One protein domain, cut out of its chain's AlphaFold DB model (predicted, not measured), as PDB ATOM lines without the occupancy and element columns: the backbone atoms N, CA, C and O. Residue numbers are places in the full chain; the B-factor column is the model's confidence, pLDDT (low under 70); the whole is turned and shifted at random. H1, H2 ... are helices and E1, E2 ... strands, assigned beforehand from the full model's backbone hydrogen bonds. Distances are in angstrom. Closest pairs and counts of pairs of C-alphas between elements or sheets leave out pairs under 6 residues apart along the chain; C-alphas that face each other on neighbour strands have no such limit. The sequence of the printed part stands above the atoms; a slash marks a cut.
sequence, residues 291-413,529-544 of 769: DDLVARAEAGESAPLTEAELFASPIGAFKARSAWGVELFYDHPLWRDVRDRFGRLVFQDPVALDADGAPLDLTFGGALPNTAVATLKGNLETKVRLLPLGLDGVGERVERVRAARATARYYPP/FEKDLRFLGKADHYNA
ATOM      1  N   ASP A 291     139.643 149.696 120.950       73.56
ATOM      2  CA  ASP A 291     139.649 149.112 122.298       73.56
ATOM      3  C   ASP A 291     140.598 147.906 122.412       73.56
ATOM      4  O   ASP A 291     141.398 147.840 123.344       73.56
ATOM      5  N   ASP A 292     140.577 147.000 121.426       74.06
ATOM      6  CA  ASP A 292     141.442 145.810 121.397       74.06
ATOM      7  C   ASP A 292     142.923 146.209 121.310       74.06
ATOM      8  O   ASP A 292     143.788 145.597 121.935       74.06
ATOM      9  N   LEU A 293     143.220 147.267 120.546       75.56
ATOM     10  CA  LEU A 293     144.580 147.776 120.362       75.56
ATOM     11  C   LEU A 293     145.152 148.353 121.647       75.56
ATOM     12  O   LEU A 293     146.287 148.046 122.014       75.56
ATOM     13  N   VAL A 294     144.355 149.178 122.326       78.69
ATOM     14  CA  VAL A 294     144.743 149.777 123.602       78.69
ATOM     15  C   VAL A 294     144.913 148.689 124.659       78.69
ATOM     16  O   VAL A 294     145.943 148.675 125.324       78.69
ATOM     17  N   ALA A 295     143.986 147.731 124.757       82.25
ATOM     18  CA  ALA A 295     144.078 146.637 125.724       82.25
ATOM     19  C   ALA A 295     145.352 145.791 125.539       82.25
ATOM     20  O   ALA A 295     146.052 145.490 126.507       82.25
ATOM     21  N   ARG A 296     145.706 145.453 124.293       79.06
ATOM     22  CA  ARG A 296     146.940 144.708 123.993       79.06
ATOM     23  C   ARG A 296     148.200 145.528 124.258       79.06
ATOM     24  O   ARG A 296     149.187 144.985 124.752       79.06
ATOM     25  N   ALA A 297     148.167 146.835 123.996       81.31
ATOM     26  CA  ALA A 297     149.263 147.729 124.357       81.31
ATOM     27  C   ALA A 297     149.466 147.805 125.882       81.31
ATOM     28  O   ALA A 297     150.607 147.749 126.337       81.31
ATOM     29  N   GLU A 298     148.390 147.857 126.674       85.50
ATOM     30  CA  GLU A 298     148.455 147.801 128.145       85.50
ATOM     31  C   GLU A 298     149.006 146.465 128.658       85.50
ATOM     32  O   GLU A 298     149.781 146.446 129.614       85.50
ATOM     33  N   ALA A 299     148.657 145.358 127.998       85.00
ATOM     34  CA  ALA A 299     149.178 144.027 128.308       85.00
ATOM     35  C   ALA A 299     150.648 143.821 127.881       85.00
ATOM     36  O   ALA A 299     151.246 142.796 128.207       85.00
ATOM     37  N   GLY A 300     151.247 144.777 127.158       79.12
ATOM     38  CA  GLY A 300     152.603 144.655 126.614       79.12
ATOM     39  C   GLY A 300     152.710 143.721 125.400       79.12
ATOM     40  O   GLY A 300     153.810 143.341 125.012       79.12
ATOM     41  N   GLU A 301     151.584 143.368 124.777       77.06
ATOM     42  CA  GLU A 301     151.498 142.455 123.627       77.06
ATOM     43  C   GLU A 301     151.674 143.166 122.271       77.06
ATOM     44  O   GLU A 301     151.643 142.530 121.215       77.06
ATOM     45  N   SER A 302     151.866 144.488 122.292       72.44
ATOM     46  CA  SER A 302     151.966 145.349 121.108       72.44
ATOM     47  C   SER A 302     153.367 145.946 120.946       72.44
ATOM     48  O   SER A 302     153.527 147.163 120.869       72.44
ATOM     49  N   ALA A 303     154.403 145.102 120.923       80.88
ATOM     50  CA  ALA A 303     155.779 145.563 120.723       80.88
ATOM     51  C   ALA A 303     155.932 146.345 119.394       80.88
ATOM     52  O   ALA A 303     155.334 145.940 118.393       80.88
ATOM     53  N   PRO A 304     156.737 147.425 119.342       83.94
ATOM     54  CA  PRO A 304     157.014 148.151 118.104       83.94
ATOM     55  C   PRO A 304     157.439 147.234 116.956       83.94
ATOM     56  O   PRO A 304     158.130 146.238 117.180       83.94
ATOM     57  N   LEU A 305     157.059 147.594 115.730       85.44
ATOM     58  CA  LEU A 305     157.520 146.871 114.548       85.44
ATOM     59  C   LEU A 305     159.030 146.998 114.397       85.44
ATOM     60  O   LEU A 305     159.608 148.050 114.660       85.44
ATOM     61  N   THR A 306     159.656 145.920 113.949       88.75
ATOM     62  CA  THR A 306     161.040 145.920 113.485       88.75
ATOM     63  C   THR A 306     161.133 146.494 112.070       88.75
ATOM     64  O   THR A 306     160.154 146.535 111.322       88.75
ATOM     65  N   GLU A 307     162.340 146.899 111.668       90.44
ATOM     66  CA  GLU A 307     162.588 147.387 110.307       90.44
ATOM     67  C   GLU A 307     162.186 146.354 109.243       90.44
ATOM     68  O   GLU A 307     161.593 146.729 108.238       90.44
ATOM     69  N   ALA A 308     162.447 145.063 109.474       86.06
ATOM     70  CA  ALA A 308     162.133 143.994 108.525       86.06
ATOM     71  C   ALA A 308     160.623 143.715 108.397       86.06
ATOM     72  O   ALA A 308     160.161 143.360 107.315       86.06
ATOM     73  N   GLU A 309     159.853 143.894 109.476       84.69
ATOM     74  CA  GLU A 309     158.386 143.775 109.444       84.69
ATOM     75  C   GLU A 309     157.741 144.939 108.675       84.69
ATOM     76  O   GLU A 309     156.752 144.742 107.969       84.69
ATOM     77  N   LEU A 310     158.302 146.149 108.788       83.75
ATOM     78  CA  LEU A 310     157.788 147.333 108.097       83.75
ATOM     79  C   LEU A 310     158.251 147.401 106.632       83.75
ATOM     80  O   LEU A 310     157.470 147.719 105.732       83.75
ATOM     81  N   PHE A 311     159.528 147.101 106.381       86.75
ATOM     82  CA  PHE A 311     160.171 147.247 105.081       86.75
ATOM     83  C   PHE A 311     160.490 145.904 104.426       86.75
ATOM     84  O   PHE A 311     161.618 145.417 104.478       86.75
ATOM     85  N   ALA A 312     159.516 145.353 103.698       81.62
ATOM     86  CA  ALA A 312     159.746 144.194 102.835       81.62
ATOM     87  C   ALA A 312     160.714 144.487 101.664       81.62
ATOM     88  O   ALA A 312     161.303 143.568 101.098       81.62
ATOM     89  N   SER A 313     160.879 145.760 101.280       86.00
ATOM     90  CA  SER A 313     161.835 146.219 100.267       86.00
ATOM     91  C   SER A 313     162.209 147.688 100.516       86.00
ATOM     92  O   SER A 313     161.367 148.447 100.987       86.00
ATOM     93  N   PRO A 314     163.427 148.153 100.172       91.19
ATOM     94  CA  PRO A 314     163.766 149.579 100.201       91.19
ATOM     95  C   PRO A 314     163.191 150.359  99.000       91.19
ATOM     96  O   PRO A 314     163.637 151.469  98.703       91.19
ATOM     97  N   ILE A 315     162.255 149.768  98.252       92.25
ATOM     98  CA  ILE A 315     161.715 150.329  97.017       92.25
ATOM     99  C   ILE A 315     160.236 150.669  97.204       92.25
ATOM    100  O   ILE A 315     159.429 149.798  97.511       92.25
ATOM    101  N   GLY A 316     159.891 151.935  96.972       91.62
ATOM    102  CA  GLY A 316     158.516 152.411  96.831       91.62
ATOM    103  C   GLY A 316     158.193 152.820  95.392       91.62
ATOM    104  O   GLY A 316     159.025 152.734  94.483       91.62
ATOM    105  N   ALA A 317     156.986 153.331  95.179       89.94
ATOM    106  CA  ALA A 317     156.546 153.863  93.894       89.94
ATOM    107  C   ALA A 317     156.428 155.388  93.942       89.94
ATOM    108  O   ALA A 317     156.113 155.964  94.979       89.94
ATOM    109  N   PHE A 318     156.605 156.065  92.810       89.19
ATOM    110  CA  PHE A 318     156.185 157.458  92.674       89.19
ATOM    111  C   PHE A 318     155.297 157.676  91.453       89.19
ATOM    112  O   PHE A 318     155.283 156.911  90.481       89.19
ATOM    113  N   LYS A 319     154.563 158.783  91.507       83.94
ATOM    114  CA  LYS A 319     153.793 159.328  90.398       83.94
ATOM    115  C   LYS A 319     154.059 160.822  90.301       83.94
ATOM    116  O   LYS A 319     153.594 161.590  91.135       83.94
ATOM    117  N   ALA A 320     154.753 161.244  89.250       73.75
ATOM    118  CA  ALA A 320     154.758 162.648  88.857       73.75
ATOM    119  C   ALA A 320     153.445 162.945  88.117       73.75
ATOM    120  O   ALA A 320     153.158 162.345  87.080       73.75
ATOM    121  N   ARG A 321     152.609 163.832  88.665       64.06
ATOM    122  CA  ARG A 321     151.460 164.389  87.942       64.06
ATOM    123  C   ARG A 321     151.850 165.775  87.475       64.06
ATOM    124  O   ARG A 321     152.142 166.613  88.318       64.06
ATOM    125  N   SER A 322     151.794 166.004  86.164       55.59
ATOM    126  CA  SER A 322     152.240 167.255  85.542       55.59
ATOM    127  C   SER A 322     151.728 168.486  86.295       55.59
ATOM    128  O   SER A 322     152.529 169.228  86.828       55.59
ATOM    129  N   ALA A 323     150.424 168.647  86.507       53.03
ATOM    130  CA  ALA A 323     149.932 169.824  87.230       53.03
ATOM    131  C   ALA A 323     150.157 169.777  88.763       53.03
ATOM    132  O   ALA A 323     150.503 170.780  89.366       53.03
ATOM    133  N   TRP A 324     150.007 168.631  89.429       60.34
ATOM    134  CA  TRP A 324     149.716 168.606  90.876       60.34
ATOM    135  C   TRP A 324     150.879 168.176  91.789       60.34
ATOM    136  O   TRP A 324     150.681 168.049  92.999       60.34
ATOM    137  N   GLY A 325     152.076 167.969  91.236       74.62
ATOM    138  CA  GLY A 325     153.295 167.645  91.986       74.62
ATOM    139  C   GLY A 325     153.720 166.175  91.899       74.62
ATOM    140  O   GLY A 325     153.299 165.434  91.005       74.62
ATOM    141  N   VAL A 326     154.587 165.756  92.825       81.19
ATOM    142  CA  VAL A 326     155.139 164.394  92.899       81.19
ATOM    143  C   VAL A 326     154.497 163.660  94.071       81.19
ATOM    144  O   VAL A 326     154.553 164.120  95.204       81.19
ATOM    145  N   GLU A 327     153.876 162.514  93.821       83.81
ATOM    146  CA  GLU A 327     153.338 161.642  94.869       83.81
ATOM    147  C   GLU A 327     154.315 160.481  95.105       83.81
ATOM    148  O   GLU A 327     154.700 159.823  94.137       83.81
ATOM    149  N   LEU A 328     154.702 160.223  96.358       87.00
ATOM    150  CA  LEU A 328     155.454 159.025  96.755       87.00
ATOM    151  C   LEU A 328     154.522 158.058  97.488       87.00
ATOM    152  O   LEU A 328     153.702 158.493  98.300       87.00
ATOM    153  N   PHE A 329     154.679 156.766  97.223       86.56
ATOM    154  CA  PHE A 329     153.876 155.677  97.770       86.56
ATOM    155  C   PHE A 329     154.788 154.558  98.264       86.56
ATOM    156  O   PHE A 329     155.785 154.225  97.618       86.56
ATOM    157  N   TYR A 330     154.415 153.947  99.378       87.00
ATOM    158  CA  TYR A 330     155.032 152.731  99.875       87.00
ATOM    159  C   TYR A 330     153.938 151.745 100.289       87.00
ATOM    160  O   TYR A 330     153.138 152.041 101.180       87.00
ATOM    161  N   ASP A 331     153.895 150.599  99.611       82.88
ATOM    162  CA  ASP A 331     152.969 149.508  99.903       82.88
ATOM    163  C   ASP A 331     153.492 148.690 101.095       82.88
ATOM    164  O   ASP A 331     154.650 148.277 101.108       82.88
ATOM    165  N   HIS A 332     152.627 148.401 102.069       80.56
ATOM    166  CA  HIS A 332     152.933 147.543 103.218       80.56
ATOM    167  C   HIS A 332     152.305 146.158 103.002       80.56
ATOM    168  O   HIS A 332     151.139 145.955 103.341       80.56
ATOM    169  N   PRO A 333     153.017 145.188 102.400       69.31
ATOM    170  CA  PRO A 333     152.434 143.901 102.007       69.31
ATOM    171  C   PRO A 333     152.088 142.990 103.194       69.31
ATOM    172  O   PRO A 333     151.150 142.209 103.086       69.31
ATOM    173  N   LEU A 334     152.798 143.116 104.320       67.31
ATOM    174  CA  LEU A 334     152.616 142.297 105.531       67.31
ATOM    175  C   LEU A 334     151.694 142.957 106.566       67.31
ATOM    176  O   LEU A 334     151.722 142.627 107.744       67.31
ATOM    177  N   TRP A 335     150.888 143.935 106.148       70.94
ATOM    178  CA  TRP A 335     150.206 144.834 107.076       70.94
ATOM    179  C   TRP A 335     149.171 144.171 107.991       70.94
ATOM    180  O   TRP A 335     148.858 144.764 109.012       70.94
ATOM    181  N   ARG A 336     148.603 143.006 107.642       66.69
ATOM    182  CA  ARG A 336     147.488 142.392 108.393       66.69
ATOM    183  C   ARG A 336     147.902 141.927 109.787       66.69
ATOM    184  O   ARG A 336     147.160 142.183 110.731       66.69
ATOM    185  N   ASP A 337     149.094 141.352 109.914       64.62
ATOM    186  CA  ASP A 337     149.618 140.802 111.178       64.62
ATOM    187  C   ASP A 337     150.262 141.865 112.071       64.62
ATOM    188  O   ASP A 337     150.504 141.655 113.257       64.62
ATOM    189  N   VAL A 338     150.553 143.025 111.485       67.19
ATOM    190  CA  VAL A 338     151.201 144.168 112.147       67.19
ATOM    191  C   VAL A 338     150.264 145.361 112.305       67.19
ATOM    192  O   VAL A 338     150.664 146.426 112.775       67.19
ATOM    193  N   ARG A 339     149.016 145.189 111.871       68.19
ATOM    194  CA  ARG A 339     147.972 146.203 111.744       68.19
ATOM    195  C   ARG A 339     147.728 146.949 113.057       68.19
ATOM    196  O   ARG A 339     147.511 148.156 113.065       68.19
ATOM    197  N   ASP A 340     147.764 146.206 114.146       66.00
ATOM    198  CA  ASP A 340     147.543 146.614 115.527       66.00
ATOM    199  C   ASP A 340     148.712 147.385 116.156       66.00
ATOM    200  O   ASP A 340     148.517 148.187 117.069       66.00
ATOM    201  N   ARG A 341     149.923 147.158 115.646       73.38
ATOM    202  CA  ARG A 341     151.183 147.762 116.109       73.38
ATOM    203  C   ARG A 341     151.707 148.805 115.116       73.38
ATOM    204  O   ARG A 341     152.800 149.349 115.291       73.38
ATOM    205  N   PHE A 342     150.944 149.087 114.058       75.62
ATOM    206  CA  PHE A 342     151.375 149.973 112.990       75.62
ATOM    207  C   PHE A 342     151.518 151.412 113.501       75.62
ATOM    208  O   PHE A 342     150.607 152.000 114.083       75.62
ATOM    209  N   GLY A 343     152.714 151.962 113.303       78.69
ATOM    210  CA  GLY A 343     153.098 153.299 113.746       78.69
ATOM    211  C   GLY A 343     152.893 154.362 112.670       78.69
ATOM    212  O   GLY A 343     152.237 154.150 111.651       78.69
ATOM    213  N   ARG A 344     153.511 155.522 112.867       79.94
ATOM    214  CA  ARG A 344     153.546 156.603 111.883       79.94
ATOM    215  C   ARG A 344     154.830 156.527 111.068       79.94
ATOM    216  O   ARG A 344     155.915 156.459 111.635       79.94
ATOM    217  N   LEU A 345     154.716 156.594 109.744       81.56
ATOM    218  CA  LEU A 345     155.858 156.635 108.833       81.56
ATOM    219  C   LEU A 345     155.971 158.017 108.186       81.56
ATOM    220  O   LEU A 345     155.011 158.483 107.575       81.56
ATOM    221  N   VAL A 346     157.129 158.666 108.323       81.81
ATOM    222  CA  VAL A 346     157.403 160.007 107.782       81.81
ATOM    223  C   VAL A 346     158.499 159.943 106.722       81.81
ATOM    224  O   VAL A 346     159.572 159.428 107.001       81.81
ATOM    225  N   PHE A 347     158.258 160.477 105.523       84.62
ATOM    226  CA  PHE A 347     159.280 160.628 104.485       84.62
ATOM    227  C   PHE A 347     159.910 162.011 104.605       84.62
ATOM    228  O   PHE A 347     159.199 163.017 104.563       84.62
ATOM    229  N   GLN A 348     161.227 162.048 104.757       84.75
ATOM    230  CA  GLN A 348     162.023 163.258 104.900       84.75
ATOM    231  C   GLN A 348     162.989 163.426 103.733       84.75
ATOM    232  O   GLN A 348     163.346 162.453 103.066       84.75
ATOM    233  N   ASP A 349     163.374 164.680 103.501       86.62
ATOM    234  CA  ASP A 349     164.381 165.097 102.524       86.62
ATOM    235  C   ASP A 349     164.221 164.439 101.141       86.62
ATOM    236  O   ASP A 349     165.133 163.772 100.646       86.62
ATOM    237  N   PRO A 350     163.045 164.575 100.496       89.12
ATOM    238  CA  PRO A 350     162.816 163.950  99.208       89.12
ATOM    239  C   PRO A 350     163.714 164.565  98.127       89.12
ATOM    240  O   PRO A 350     163.670 165.766  97.867       89.12
ATOM    241  N   VAL A 351     164.467 163.714  97.433       92.44
ATOM    242  CA  VAL A 351     165.323 164.077  96.299       92.44
ATOM    243  C   VAL A 351     164.754 163.460  95.030       92.44
ATOM    244  O   VAL A 351     164.671 162.238  94.908       92.44
ATOM    245  N   ALA A 352     164.382 164.289  94.059       91.94
ATOM    246  CA  ALA A 352     163.975 163.816  92.742       91.94
ATOM    247  C   ALA A 352     165.201 163.536  91.861       91.94
ATOM    248  O   ALA A 352     166.185 164.271  91.905       91.94
ATOM    249  N   LEU A 353     165.133 162.482  91.052       93.88
ATOM    250  CA  LEU A 353     166.220 162.024  90.189       93.88
ATOM    251  C   LEU A 353     165.768 161.979  88.729       93.88
ATOM    252  O   LEU A 353     164.608 161.661  88.443       93.88
ATOM    253  N   ASP A 354     166.686 162.252  87.809       92.88
ATOM    254  CA  ASP A 354     166.468 162.092  86.370       92.88
ATOM    255  C   ASP A 354     166.666 160.640  85.883       92.88
ATOM    256  O   ASP A 354     166.752 159.699  86.678       92.88
ATOM    257  N   ALA A 355     166.681 160.449  84.559       91.31
ATOM    258  CA  ALA A 355     166.847 159.142  83.917       91.31
ATOM    259  C   ALA A 355     168.210 158.489  84.198       91.31
ATOM    260  O   ALA A 355     168.282 157.263  84.282       91.31
ATOM    261  N   ASP A 356     169.254 159.299  84.373       92.75
ATOM    262  CA  ASP A 356     170.617 158.846  84.656       92.75
ATOM    263  C   ASP A 356     170.835 158.625  86.164       92.75
ATOM    264  O   ASP A 356     171.872 158.120  86.600       92.75
ATOM    265  N   GLY A 357     169.831 158.963  86.980       91.19
ATOM    266  CA  GLY A 357     169.868 158.863  88.433       91.19
ATOM    267  C   GLY A 357     170.556 160.052  89.106       91.19
ATOM    268  O   GLY A 357     170.873 159.957  90.295       91.19
ATOM    269  N   ALA A 358     170.783 161.151  88.383       95.75
ATOM    270  CA  ALA A 358     171.351 162.370  88.937       95.75
ATOM    271  C   ALA A 358     170.272 163.185  89.681       95.75
ATOM    272  O   ALA A 358     169.122 163.237  89.232       95.75
ATOM    273  N   PRO A 359     170.608 163.822  90.821       95.44
ATOM    274  CA  PRO A 359     169.692 164.712  91.524       95.44
ATOM    275  C   PRO A 359     169.250 165.889  90.659       95.44
ATOM    276  O   PRO A 359     170.069 166.593  90.068       95.44
ATOM    277  N   LEU A 360     167.943 166.125  90.625       92.44
ATOM    278  CA  LEU A 360     167.348 167.318  90.043       92.44
ATOM    279  C   LEU A 360     167.280 168.417  91.104       92.44
ATOM    280  O   LEU A 360     166.884 168.159  92.238       92.44
ATOM    281  N   ASP A 361     167.607 169.647  90.709       91.50
ATOM    282  CA  ASP A 361     167.429 170.839  91.543       91.50
ATOM    283  C   ASP A 361     165.934 171.176  91.689       91.50
ATOM    284  O   ASP A 361     165.347 171.965  90.940       91.50
ATOM    285  N   LEU A 362     165.282 170.455  92.597       88.56
ATOM    286  CA  LEU A 362     163.876 170.577  92.942       88.56
ATOM    287  C   LEU A 362     163.762 170.612  94.460       88.56
ATOM    288  O   LEU A 362     164.129 169.659  95.142       88.56
ATOM    289  N   THR A 363     163.212 171.705  94.977       87.56
ATOM    290  CA  THR A 363     162.809 171.800  96.381       87.56
ATOM    291  C   THR A 363     161.331 171.449  96.484       87.56
ATOM    292  O   THR A 363     160.540 171.859  95.632       87.56
ATOM    293  N   PHE A 364     160.939 170.705  97.514       84.31
ATOM    294  CA  PHE A 364     159.549 170.317  97.738       84.31
ATOM    295  C   PHE A 364     159.022 170.864  99.062       84.31
ATOM    296  O   PHE A 364     159.725 170.847 100.066       84.31
ATOM    297  N   GLY A 365     157.763 171.297  99.050       77.38
ATOM    298  CA  GLY A 365     156.977 171.601 100.235       77.38
ATOM    299  C   GLY A 365     156.075 170.428 100.608       77.38
ATOM    300  O   GLY A 365     155.539 169.728  99.738       77.38
ATOM    301  N   GLY A 366     155.861 170.249 101.913       63.88
ATOM    302  CA  GLY A 366     155.000 169.214 102.484       63.88
ATOM    303  C   GLY A 366     155.733 168.000 103.015       63.88
ATOM    304  O   GLY A 366     156.310 167.240 102.248       63.88
ATOM    305  N   ALA A 367     155.645 167.782 104.325       52.59
ATOM    306  CA  ALA A 367     156.419 166.736 104.974       52.59
ATOM    307  C   ALA A 367     155.657 166.020 106.087       52.59
ATOM    308  O   ALA A 367     156.217 165.826 107.149       52.59
ATOM    309  N   LEU A 368     154.413 165.577 105.876       56.53
ATOM    310  CA  LEU A 368     153.829 164.562 106.762       56.53
ATOM    311  C   LEU A 368     153.013 163.558 105.923       56.53
ATOM    312  O   LEU A 368     151.962 163.920 105.380       56.53
ATOM    313  N   PRO A 369     153.509 162.320 105.731       57.50
ATOM    314  CA  PRO A 369     152.780 161.270 105.033       57.50
ATOM    315  C   PRO A 369     151.539 160.847 105.806       57.50
ATOM    316  O   PRO A 369     151.495 160.906 107.033       57.50
ATOM    317  N   ASN A 370     150.553 160.344 105.070       57.91
ATOM    318  CA  ASN A 370     149.398 159.668 105.638       57.91
ATOM    319  C   ASN A 370     149.485 158.177 105.286       57.91
ATOM    320  O   ASN A 370     149.700 157.833 104.120       57.91
ATOM    321  N   THR A 371     149.314 157.303 106.278       57.69
ATOM    322  CA  THR A 371     149.134 155.867 106.041       57.69
ATOM    323  C   THR A 371     147.641 155.587 105.934       57.69
ATOM    324  O   THR A 371     146.897 155.810 106.882       57.69
ATOM    325  N   ALA A 372     147.195 155.114 104.773       54.41
ATOM    326  CA  ALA A 372     145.798 154.807 104.499       54.41
ATOM    327  C   ALA A 372     145.647 153.358 104.021       54.41
ATOM    328  O   ALA A 372     146.487 152.848 103.280       54.41
ATOM    329  N   VAL A 373     144.539 152.703 104.376       47.16
ATOM    330  CA  VAL A 373     144.131 151.465 103.691       47.16
ATOM    331  C   VAL A 373     143.376 151.815 102.433       47.16
ATOM    332  O   VAL A 373     142.324 152.456 102.466       47.16
ATOM    333  N   ALA A 374     143.879 151.321 101.310       49.38
ATOM    334  CA  ALA A 374     143.120 151.296 100.079       49.38
ATOM    335  C   ALA A 374     142.160 150.093 100.127       49.38
ATOM    336  O   ALA A 374     142.531 148.959  99.817       49.38
ATOM    337  N   THR A 375     140.902 150.337 100.510       38.78
ATOM    338  CA  THR A 375     139.865 149.300 100.696       38.78
ATOM    339  C   THR A 375     139.515 148.528  99.421       38.78
ATOM    340  O   THR A 375     139.110 147.375  99.508       38.78
ATOM    341  N   LEU A 376     139.770 149.075  98.227       38.34
ATOM    342  CA  LEU A 376     139.620 148.332  96.964       38.34
ATOM    343  C   LEU A 376     140.704 147.260  96.738       38.34
ATOM    344  O   LEU A 376     140.566 146.448  95.828       38.34
ATOM    345  N   LYS A 377     141.784 147.261  97.530       48.56
ATOM    346  CA  LYS A 377     142.932 146.354  97.371       48.56
ATOM    347  C   LYS A 377     143.281 145.551  98.621       48.56
ATOM    348  O   LYS A 377     144.185 144.728  98.547       48.56
ATOM    349  N   GLY A 378     142.609 145.789  99.751       53.56
ATOM    350  CA  GLY A 378     142.929 145.124 101.016       53.56
ATOM    351  C   GLY A 378     144.392 145.302 101.436       53.56
ATOM    352  O   GLY A 378     144.950 144.371 102.013       53.56
ATOM    353  N   ASN A 379     144.986 146.458 101.110       65.19
ATOM    354  CA  ASN A 379     146.393 146.794 101.325       65.19
ATOM    355  C   ASN A 379     146.526 148.105 102.106       65.19
ATOM    356  O   ASN A 379     145.739 149.035 101.898       65.19
ATOM    357  N   LEU A 380     147.541 148.172 102.966       73.31
ATOM    358  CA  LEU A 380     147.969 149.383 103.658       73.31
ATOM    359  C   LEU A 380     149.051 150.090 102.832       73.31
ATOM    360  O   LEU A 380     150.005 149.456 102.391       73.31
ATOM    361  N   GLU A 381     148.910 151.395 102.625       76.94
ATOM    362  CA  GLU A 381     149.837 152.216 101.840       76.94
ATOM    363  C   GLU A 381     150.190 153.486 102.625       76.94
ATOM    364  O   GLU A 381     149.305 154.176 103.134       76.94
ATOM    365  N   THR A 382     151.475 153.837 102.696       80.19
ATOM    366  CA  THR A 382     151.906 155.179 103.116       80.19
ATOM    367  C   THR A 382     152.099 156.048 101.884       80.19
ATOM    368  O   THR A 382     152.865 155.691 100.990       80.19
ATOM    369  N   LYS A 383     151.447 157.213 101.849       79.88
ATOM    370  CA  LYS A 383     151.558 158.164 100.737       79.88
ATOM    371  C   LYS A 383     151.876 159.579 101.203       79.88
ATOM    372  O   LYS A 383     151.356 160.047 102.219       79.88
ATOM    373  N   VAL A 384     152.668 160.294 100.410       78.56
ATOM    374  CA  VAL A 384     152.888 161.738 100.560       78.56
ATOM    375  C   VAL A 384     152.766 162.422  99.207       78.56
ATOM    376  O   VAL A 384     153.159 161.873  98.178       78.56
ATOM    377  N   ARG A 385     152.225 163.639  99.213       79.44
ATOM    378  CA  ARG A 385     152.204 164.523  98.050       79.44
ATOM    379  C   ARG A 385     153.181 165.667  98.284       79.44
ATOM    380  O   ARG A 385     153.010 166.438  99.224       79.44
ATOM    381  N   LEU A 386     154.164 165.758  97.403       81.69
ATOM    382  CA  LEU A 386     155.218 166.756  97.390       81.69
ATOM    383  C   LEU A 386     154.865 167.845  96.379       81.69
ATOM    384  O   LEU A 386     154.660 167.567  95.190       81.69
ATOM    385  N   LEU A 387     154.786 169.086  96.852       82.25
ATOM    386  CA  LEU A 387     154.521 170.246  96.004       82.25
ATOM    387  C   LEU A 387     155.859 170.871  95.602       82.25
ATOM    388  O   LEU A 387     156.606 171.276  96.488       82.25
ATOM    389  N   PRO A 388     156.206 170.939  94.308       85.31
ATOM    390  CA  PRO A 388     157.470 171.534  93.895       85.31
ATOM    391  C   PRO A 388     157.435 173.045  94.154       85.31
ATOM    392  O   PRO A 388     156.501 173.729  93.729       85.31
ATOM    393  N   LEU A 389     158.437 173.550  94.867       86.06
ATOM    394  CA  LEU A 389     158.573 174.956  95.227       86.06
ATOM    395  C   LEU A 389     159.412 175.699  94.186       86.06
ATOM    396  O   LEU A 389     160.383 175.168  93.647       86.06
ATOM    397  N   GLY A 390     159.052 176.956  93.959       82.75
ATOM    398  CA  GLY A 390     159.665 177.826  92.965       82.75
ATOM    399  C   GLY A 390     158.873 177.879  91.659       82.75
ATOM    400  O   GLY A 390     157.980 177.071  91.398       82.75
ATOM    401  N   LEU A 391     159.216 178.865  90.832       79.75
ATOM    402  CA  LEU A 391     158.502 179.184  89.592       79.75
ATOM    403  C   LEU A 391     159.367 178.964  88.344       79.75
ATOM    404  O   LEU A 391     158.870 178.537  87.305       79.75
ATOM    405  N   ASP A 392     160.677 179.205  88.441       78.50
ATOM    406  CA  ASP A 392     161.555 179.284  87.274       78.50
ATOM    407  C   ASP A 392     162.090 177.907  86.848       78.50
ATOM    408  O   ASP A 392     162.901 177.275  87.535       78.50
ATOM    409  N   GLY A 393     161.618 177.419  85.695       79.44
ATOM    410  CA  GLY A 393     162.024 176.142  85.090       79.44
ATOM    411  C   GLY A 393     161.652 174.896  85.907       79.44
ATOM    412  O   GLY A 393     162.112 173.798  85.602       79.44
ATOM    413  N   VAL A 394     160.850 175.045  86.968       84.75
ATOM    414  CA  VAL A 394     160.480 173.945  87.873       84.75
ATOM    415  C   VAL A 394     159.691 172.865  87.132       84.75
ATOM    416  O   VAL A 394     159.981 171.684  87.296       84.75
ATOM    417  N   GLY A 395     158.743 173.242  86.275       81.44
ATOM    418  CA  GLY A 395     157.906 172.314  85.510       81.44
ATOM    419  C   GLY A 395     158.717 171.432  84.568       81.44
ATOM    420  O   GLY A 395     158.567 170.215  84.597       81.44
ATOM    421  N   GLU A 396     159.660 172.018  83.826       82.94
ATOM    422  CA  GLU A 396     160.592 171.269  82.971       82.94
ATOM    423  C   GLU A 396     161.428 170.281  83.789       82.94
ATOM    424  O   GLU A 396     161.631 169.133  83.393       82.94
ATOM    425  N   ARG A 397     161.892 170.687  84.978       87.25
ATOM    426  CA  ARG A 397     162.618 169.786  85.882       87.25
ATOM    427  C   ARG A 397     161.725 168.652  86.383       87.25
ATOM    428  O   ARG A 397     162.184 167.513  86.407       87.25
ATOM    429  N   VAL A 398     160.460 168.928  86.706       86.31
ATOM    430  CA  VAL A 398     159.466 167.907  87.084       86.31
ATOM    431  C   VAL A 398     159.223 166.909  85.942       86.31
ATOM    432  O   VAL A 398     159.137 165.709  86.197       86.31
ATOM    433  N   GLU A 399     159.185 167.350  84.680       85.12
ATOM    434  CA  GLU A 399     159.051 166.460  83.510       85.12
ATOM    435  C   GLU A 399     160.232 165.504  83.325       85.12
ATOM    436  O   GLU A 399     160.076 164.423  82.745       85.12
ATOM    437  N   ARG A 400     161.415 165.869  83.828       89.12
ATOM    438  CA  ARG A 400     162.616 165.024  83.786       89.12
ATOM    439  C   ARG A 400     162.679 164.002  84.915       89.12
ATOM    440  O   ARG A 400     163.509 163.102  84.836       89.12
ATOM    441  N   VAL A 401     161.809 164.084  85.924       90.12
ATOM    442  CA  VAL A 401     161.809 163.142  87.053       90.12
ATOM    443  C   VAL A 401     161.532 161.721  86.554       90.12
ATOM    444  O   VAL A 401     160.535 161.458  85.875       90.12
ATOM    445  N   ARG A 402     162.425 160.790  86.886       91.62
ATOM    446  CA  ARG A 402     162.304 159.350  86.589       91.62
ATOM    447  C   ARG A 402     162.403 158.472  87.829       91.62
ATOM    448  O   ARG A 402     161.991 157.320  87.768       91.62
ATOM    449  N   ALA A 403     162.891 159.006  88.944       92.88
ATOM    450  CA  ALA A 403     162.884 158.354  90.249       92.88
ATOM    451  C   ALA A 403     162.888 159.401  91.373       92.88
ATOM    452  O   ALA A 403     163.056 160.593  91.123       92.88
ATOM    453  N   ALA A 404     162.734 158.955  92.616       93.56
ATOM    454  CA  ALA A 404     163.008 159.776  93.791       93.56
ATOM    455  C   ALA A 404     163.722 158.963  94.880       93.56
ATOM    456  O   ALA A 404     163.763 157.731  94.826       93.56
ATOM    457  N   ARG A 405     164.285 159.647  95.871       94.38
ATOM    458  CA  ARG A 405     164.778 159.080  97.131       94.38
ATOM    459  C   ARG A 405     164.201 159.869  98.293       94.38
ATOM    460  O   ARG A 405     163.956 161.057  98.131       94.38
ATOM    461  N   ALA A 406     163.981 159.222  99.426       93.00
ATOM    462  CA  ALA A 406     163.640 159.896 100.676       93.00
ATOM    463  C   ALA A 406     164.056 159.018 101.859       93.00
ATOM    464  O   ALA A 406     164.105 157.790 101.726       93.00
ATOM    465  N   THR A 407     164.288 159.637 103.009       93.06
ATOM    466  CA  THR A 407     164.549 158.927 104.265       93.06
ATOM    467  C   THR A 407     163.228 158.682 104.974       93.06
ATOM    468  O   THR A 407     162.501 159.618 105.302       93.06
ATOM    469  N   ALA A 408     162.880 157.423 105.204       91.69
ATOM    470  CA  ALA A 408     161.674 157.048 105.919       91.69
ATOM    471  C   ALA A 408     161.968 156.871 107.412       91.69
ATOM    472  O   ALA A 408     162.801 156.051 107.784       91.69
ATOM    473  N   ARG A 409     161.267 157.618 108.265       90.00
ATOM    474  CA  ARG A 409     161.377 157.585 109.729       90.00
ATOM    475  C   ARG A 409     160.131 156.972 110.347       90.00
ATOM    476  O   ARG A 409     159.028 157.483 110.132       90.00
ATOM    477  N   TYR A 410     160.299 155.892 111.103       88.88
ATOM    478  CA  TYR A 410     159.188 155.190 111.747       88.88
ATOM    479  C   TYR A 410     159.054 155.581 113.220       88.88
ATOM    480  O   TYR A 410     159.977 155.386 114.007       88.88
ATOM    481  N   TYR A 411     157.880 156.085 113.593       86.06
ATOM    482  CA  TYR A 411     157.513 156.467 114.951       86.06
ATOM    483  C   TYR A 411     156.484 155.463 115.487       86.06
ATOM    484  O   TYR A 411     155.330 155.474 115.040       86.06
ATOM    485  N   PRO A 412     156.865 154.567 116.412       84.81
ATOM    486  CA  PRO A 412     155.947 153.562 116.933       84.81
ATOM    487  C   PRO A 412     154.838 154.189 117.790       84.81
ATOM    488  O   PRO A 412     154.996 155.314 118.282       84.81
ATOM    489  N   PRO A 413     153.721 153.475 118.010       81.56
ATOM    490  CA  PRO A 413     152.757 153.848 119.037       81.56
ATOM    491  C   PRO A 413     153.442 153.915 120.411       81.56
ATOM    492  O   PRO A 413     154.195 153.017 120.786       81.56
ATOM    493  N   PHE A 529     163.651 153.712 114.076       94.19
ATOM    494  CA  PHE A 529     164.659 153.496 113.039       94.19
ATOM    495  C   PHE A 529     164.366 154.365 111.810       94.19
ATOM    496  O   PHE A 529     163.275 154.936 111.665       94.19
ATOM    497  N   GLU A 530     165.353 154.440 110.918       94.38
ATOM    498  CA  GLU A 530     165.285 155.163 109.651       94.38
ATOM    499  C   GLU A 530     165.702 154.248 108.494       94.38
ATOM    500  O   GLU A 530     166.555 153.376 108.665       94.38
ATOM    501  N   LYS A 531     165.109 154.444 107.313       94.69
ATOM    502  CA  LYS A 531     165.416 153.668 106.107       94.69
ATOM    503  C   LYS A 531     165.483 154.555 104.874       94.69
ATOM    504  O   LYS A 531     164.520 155.252 104.563       94.69
ATOM    505  N   ASP A 532     166.571 154.453 104.123       95.75
ATOM    506  CA  ASP A 532     166.660 155.079 102.805       95.75
ATOM    507  C   ASP A 532     165.799 154.316 101.802       95.75
ATOM    508  O   ASP A 532     166.007 153.121 101.555       95.75
ATOM    509  N   LEU A 533     164.839 155.019 101.204       94.56
ATOM    510  CA  LEU A 533     163.953 154.471 100.188       94.56
ATOM    511  C   LEU A 533     164.276 155.038  98.813       94.56
ATOM    512  O   LEU A 533     164.552 156.229  98.647       94.56
ATOM    513  N   ARG A 534     164.167 154.182  97.797       95.12
ATOM    514  CA  ARG A 534     164.152 154.577  96.387       95.12
ATOM    515  C   ARG A 534     162.742 154.425  95.840       95.12
ATOM    516  O   ARG A 534     162.145 153.365  95.948       95.12
ATOM    517  N   PHE A 535     162.240 155.448  95.170       93.81
ATOM    518  CA  PHE A 535     160.930 155.421  94.540       93.81
ATOM    519  C   PHE A 535     161.075 155.310  93.028       93.81
ATOM    520  O   PHE A 535     161.737 156.135  92.394       93.81
ATOM    521  N   LEU A 536     160.456 154.282  92.453       92.62
ATOM    522  CA  LEU A 536     160.467 154.006  91.018       92.62
ATOM    523  C   LEU A 536     159.155 154.435  90.364       92.62
ATOM    524  O   LEU A 536     158.105 154.474  91.009       92.62
ATOM    525  N   GLY A 537     159.198 154.752  89.069       89.75
ATOM    526  CA  GLY A 537     157.983 155.072  88.325       89.75
ATOM    527  C   GLY A 537     157.036 153.876  88.341       89.75
ATOM    528  O   GLY A 537     157.482 152.736  88.417       89.75
ATOM    529  N   LYS A 538     155.723 154.103  88.255       85.25
ATOM    530  CA  LYS A 538     154.718 153.026  88.379       85.25
ATOM    531  C   LYS A 538     155.022 151.777  87.532       85.25
ATOM    532  O   LYS A 538     154.831 150.664  88.013       85.25
ATOM    533  N   ALA A 539     155.473 151.958  86.288       87.56
ATOM    534  CA  ALA A 539     155.826 150.849  85.404       87.56
ATOM    535  C   ALA A 539     157.085 150.106  85.879       87.56
ATOM    536  O   ALA A 539     157.072 148.881  85.943       87.56
ATOM    537  N   ASP A 540     158.133 150.830  86.273       90.31
ATOM    538  CA  ASP A 540     159.390 150.249  86.757       90.31
ATOM    539  C   ASP A 540     159.212 149.563  88.111       90.31
ATOM    540  O   ASP A 540     159.670 148.441  88.291       90.31
ATOM    541  N   HIS A 541     158.464 150.185  89.027       89.56
ATOM    542  CA  HIS A 541     158.056 149.580  90.292       89.56
ATOM    543  C   HIS A 541     157.270 148.291  90.059       89.56
ATOM    544  O   HIS A 541     157.559 147.264  90.662       89.56
ATOM    545  N   TYR A 542     156.296 148.319  89.139       87.88
ATOM    546  CA  TYR A 542     155.583 147.105  88.765       87.88
ATOM    547  C   TYR A 542     156.539 146.070  88.178       87.88
ATOM    548  O   TYR A 542     156.360 144.904  88.469       87.88
ATOM    549  N   ASN A 543     157.520 146.431  87.356       88.88
ATOM    550  CA  ASN A 543     158.421 145.465  86.717       88.88
ATOM    551  C   ASN A 543     159.532 144.945  87.652       88.88
ATOM    552  O   ASN A 543     160.174 143.946  87.328       88.88
ATOM    553  N   ALA A 544     159.757 145.589  88.800       88.94
ATOM    554  CA  ALA A 544     160.779 145.211  89.767       88.94
ATOM    555  C   ALA A 544     160.451 143.855  90.426       88.94
ATOM    556  O   ALA A 544     159.409 143.671  91.056       88.94
TER     557      ALA A 544
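Overview. This is residues 291 to 413 and 529 to 544 of the 769 residues of an uncharacterized protein of Alcanivorax sp (UniProt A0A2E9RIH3). Look first for a narrow, nearly closed barrel, formed as the strongly twisted sheet of E1, E2, E3, E6, E7 and E8 rolls round until E3 comes near E6, with short E4 and E5 beside E6. H3 lies at one end, H1 lies off beyond the other, and H4 packs on the outside by E1 and E8. The printed part has 139 residues, with four named helices and eight named strands; along the chain H1 and H2 come first, then the strands E1 to E6, then H3, then E7 and E8, and last H4; the class is mixed, helices and strands, and the sheet is branched, with E1 and E8 parallel and its other neighbour pairs antiparallel. The whole is compact, with a radius of gyration of the C-alphas of 16.4 A, but elongated, spanning 55 by 30 by 26 A.

Arrangement. Start at E6, residues 379 to 389, which has three antiparallel neighbours. E2, residues 325 to 332, lies on one side of it (N 330 and O 382, 2.8 A). On the other side are E5, residues 370 to 374, its hairpin partner (N 372 and O 381, 2.8 A), and E4, residues 363 to 365 (N 365 and O 387, 2.8 A). E1, residues 315 to 321, forms a hairpin with E2 (N 319 and O 327, 2.8 A). E8, residues 529 to 537, is parallel to E1 at 51 degrees (N 318 and O 536, 2.8 A). E7, residues 403 to 411, is antiparallel to E8 (N 408 and O 531, 2.8 A) and to E3, residues 344 to 353 (N 346 and O 409, 2.9 A). E3 bends by 59 degrees at residue 349; its closest C-alphas to E6 are those of Leu 345 and Thr 382, 7.1 A apart. H4, residues 538 to 543, is on the sheet at a height of 8.5 A; Ala 317 and His 541 are its closest C-alphas to E1, 5.8 A apart. H3, residues 394 to 399, is on the sheet at a height of 7.9 A, only just over E2, with 3 of its C-alphas there. H2, residues 307 to 310, only grazes the sheet, and H1, residues 291 to 298, is not on it. Every O i to N i+4 pair is within hydrogen-bond range in H1, H3 and H4; H2 is too short for one.

Along the chain. Find C-alpha 379 at (146.393, 146.794, 101.325); E6 runs 31.3 A from there to C-alpha 389. E3 measures 25.7 A, E8 25.6 A, E7 25.3 A, E2 23.0 A and E1 19.6 A. H1 begins at C-alpha 291, (139.649, 149.112, 122.298), and H4 ends at C-alpha 543, (158.421, 145.465, 86.717).

Size, cuts and confidence. The C-alphas of Ala 299 and Asp 392 are farthest apart, at 55.5 A. Residues 414 to 528 are not printed; C-alphas 413 and 529 are 13.3 A apart across the cut. The link E2 to E3 is long, with 11 residues. Mean pLDDT of the printed part is 80.6; residues 321 to 324, 333 to 334, 336 to 340 and 366 to 379 are under 70.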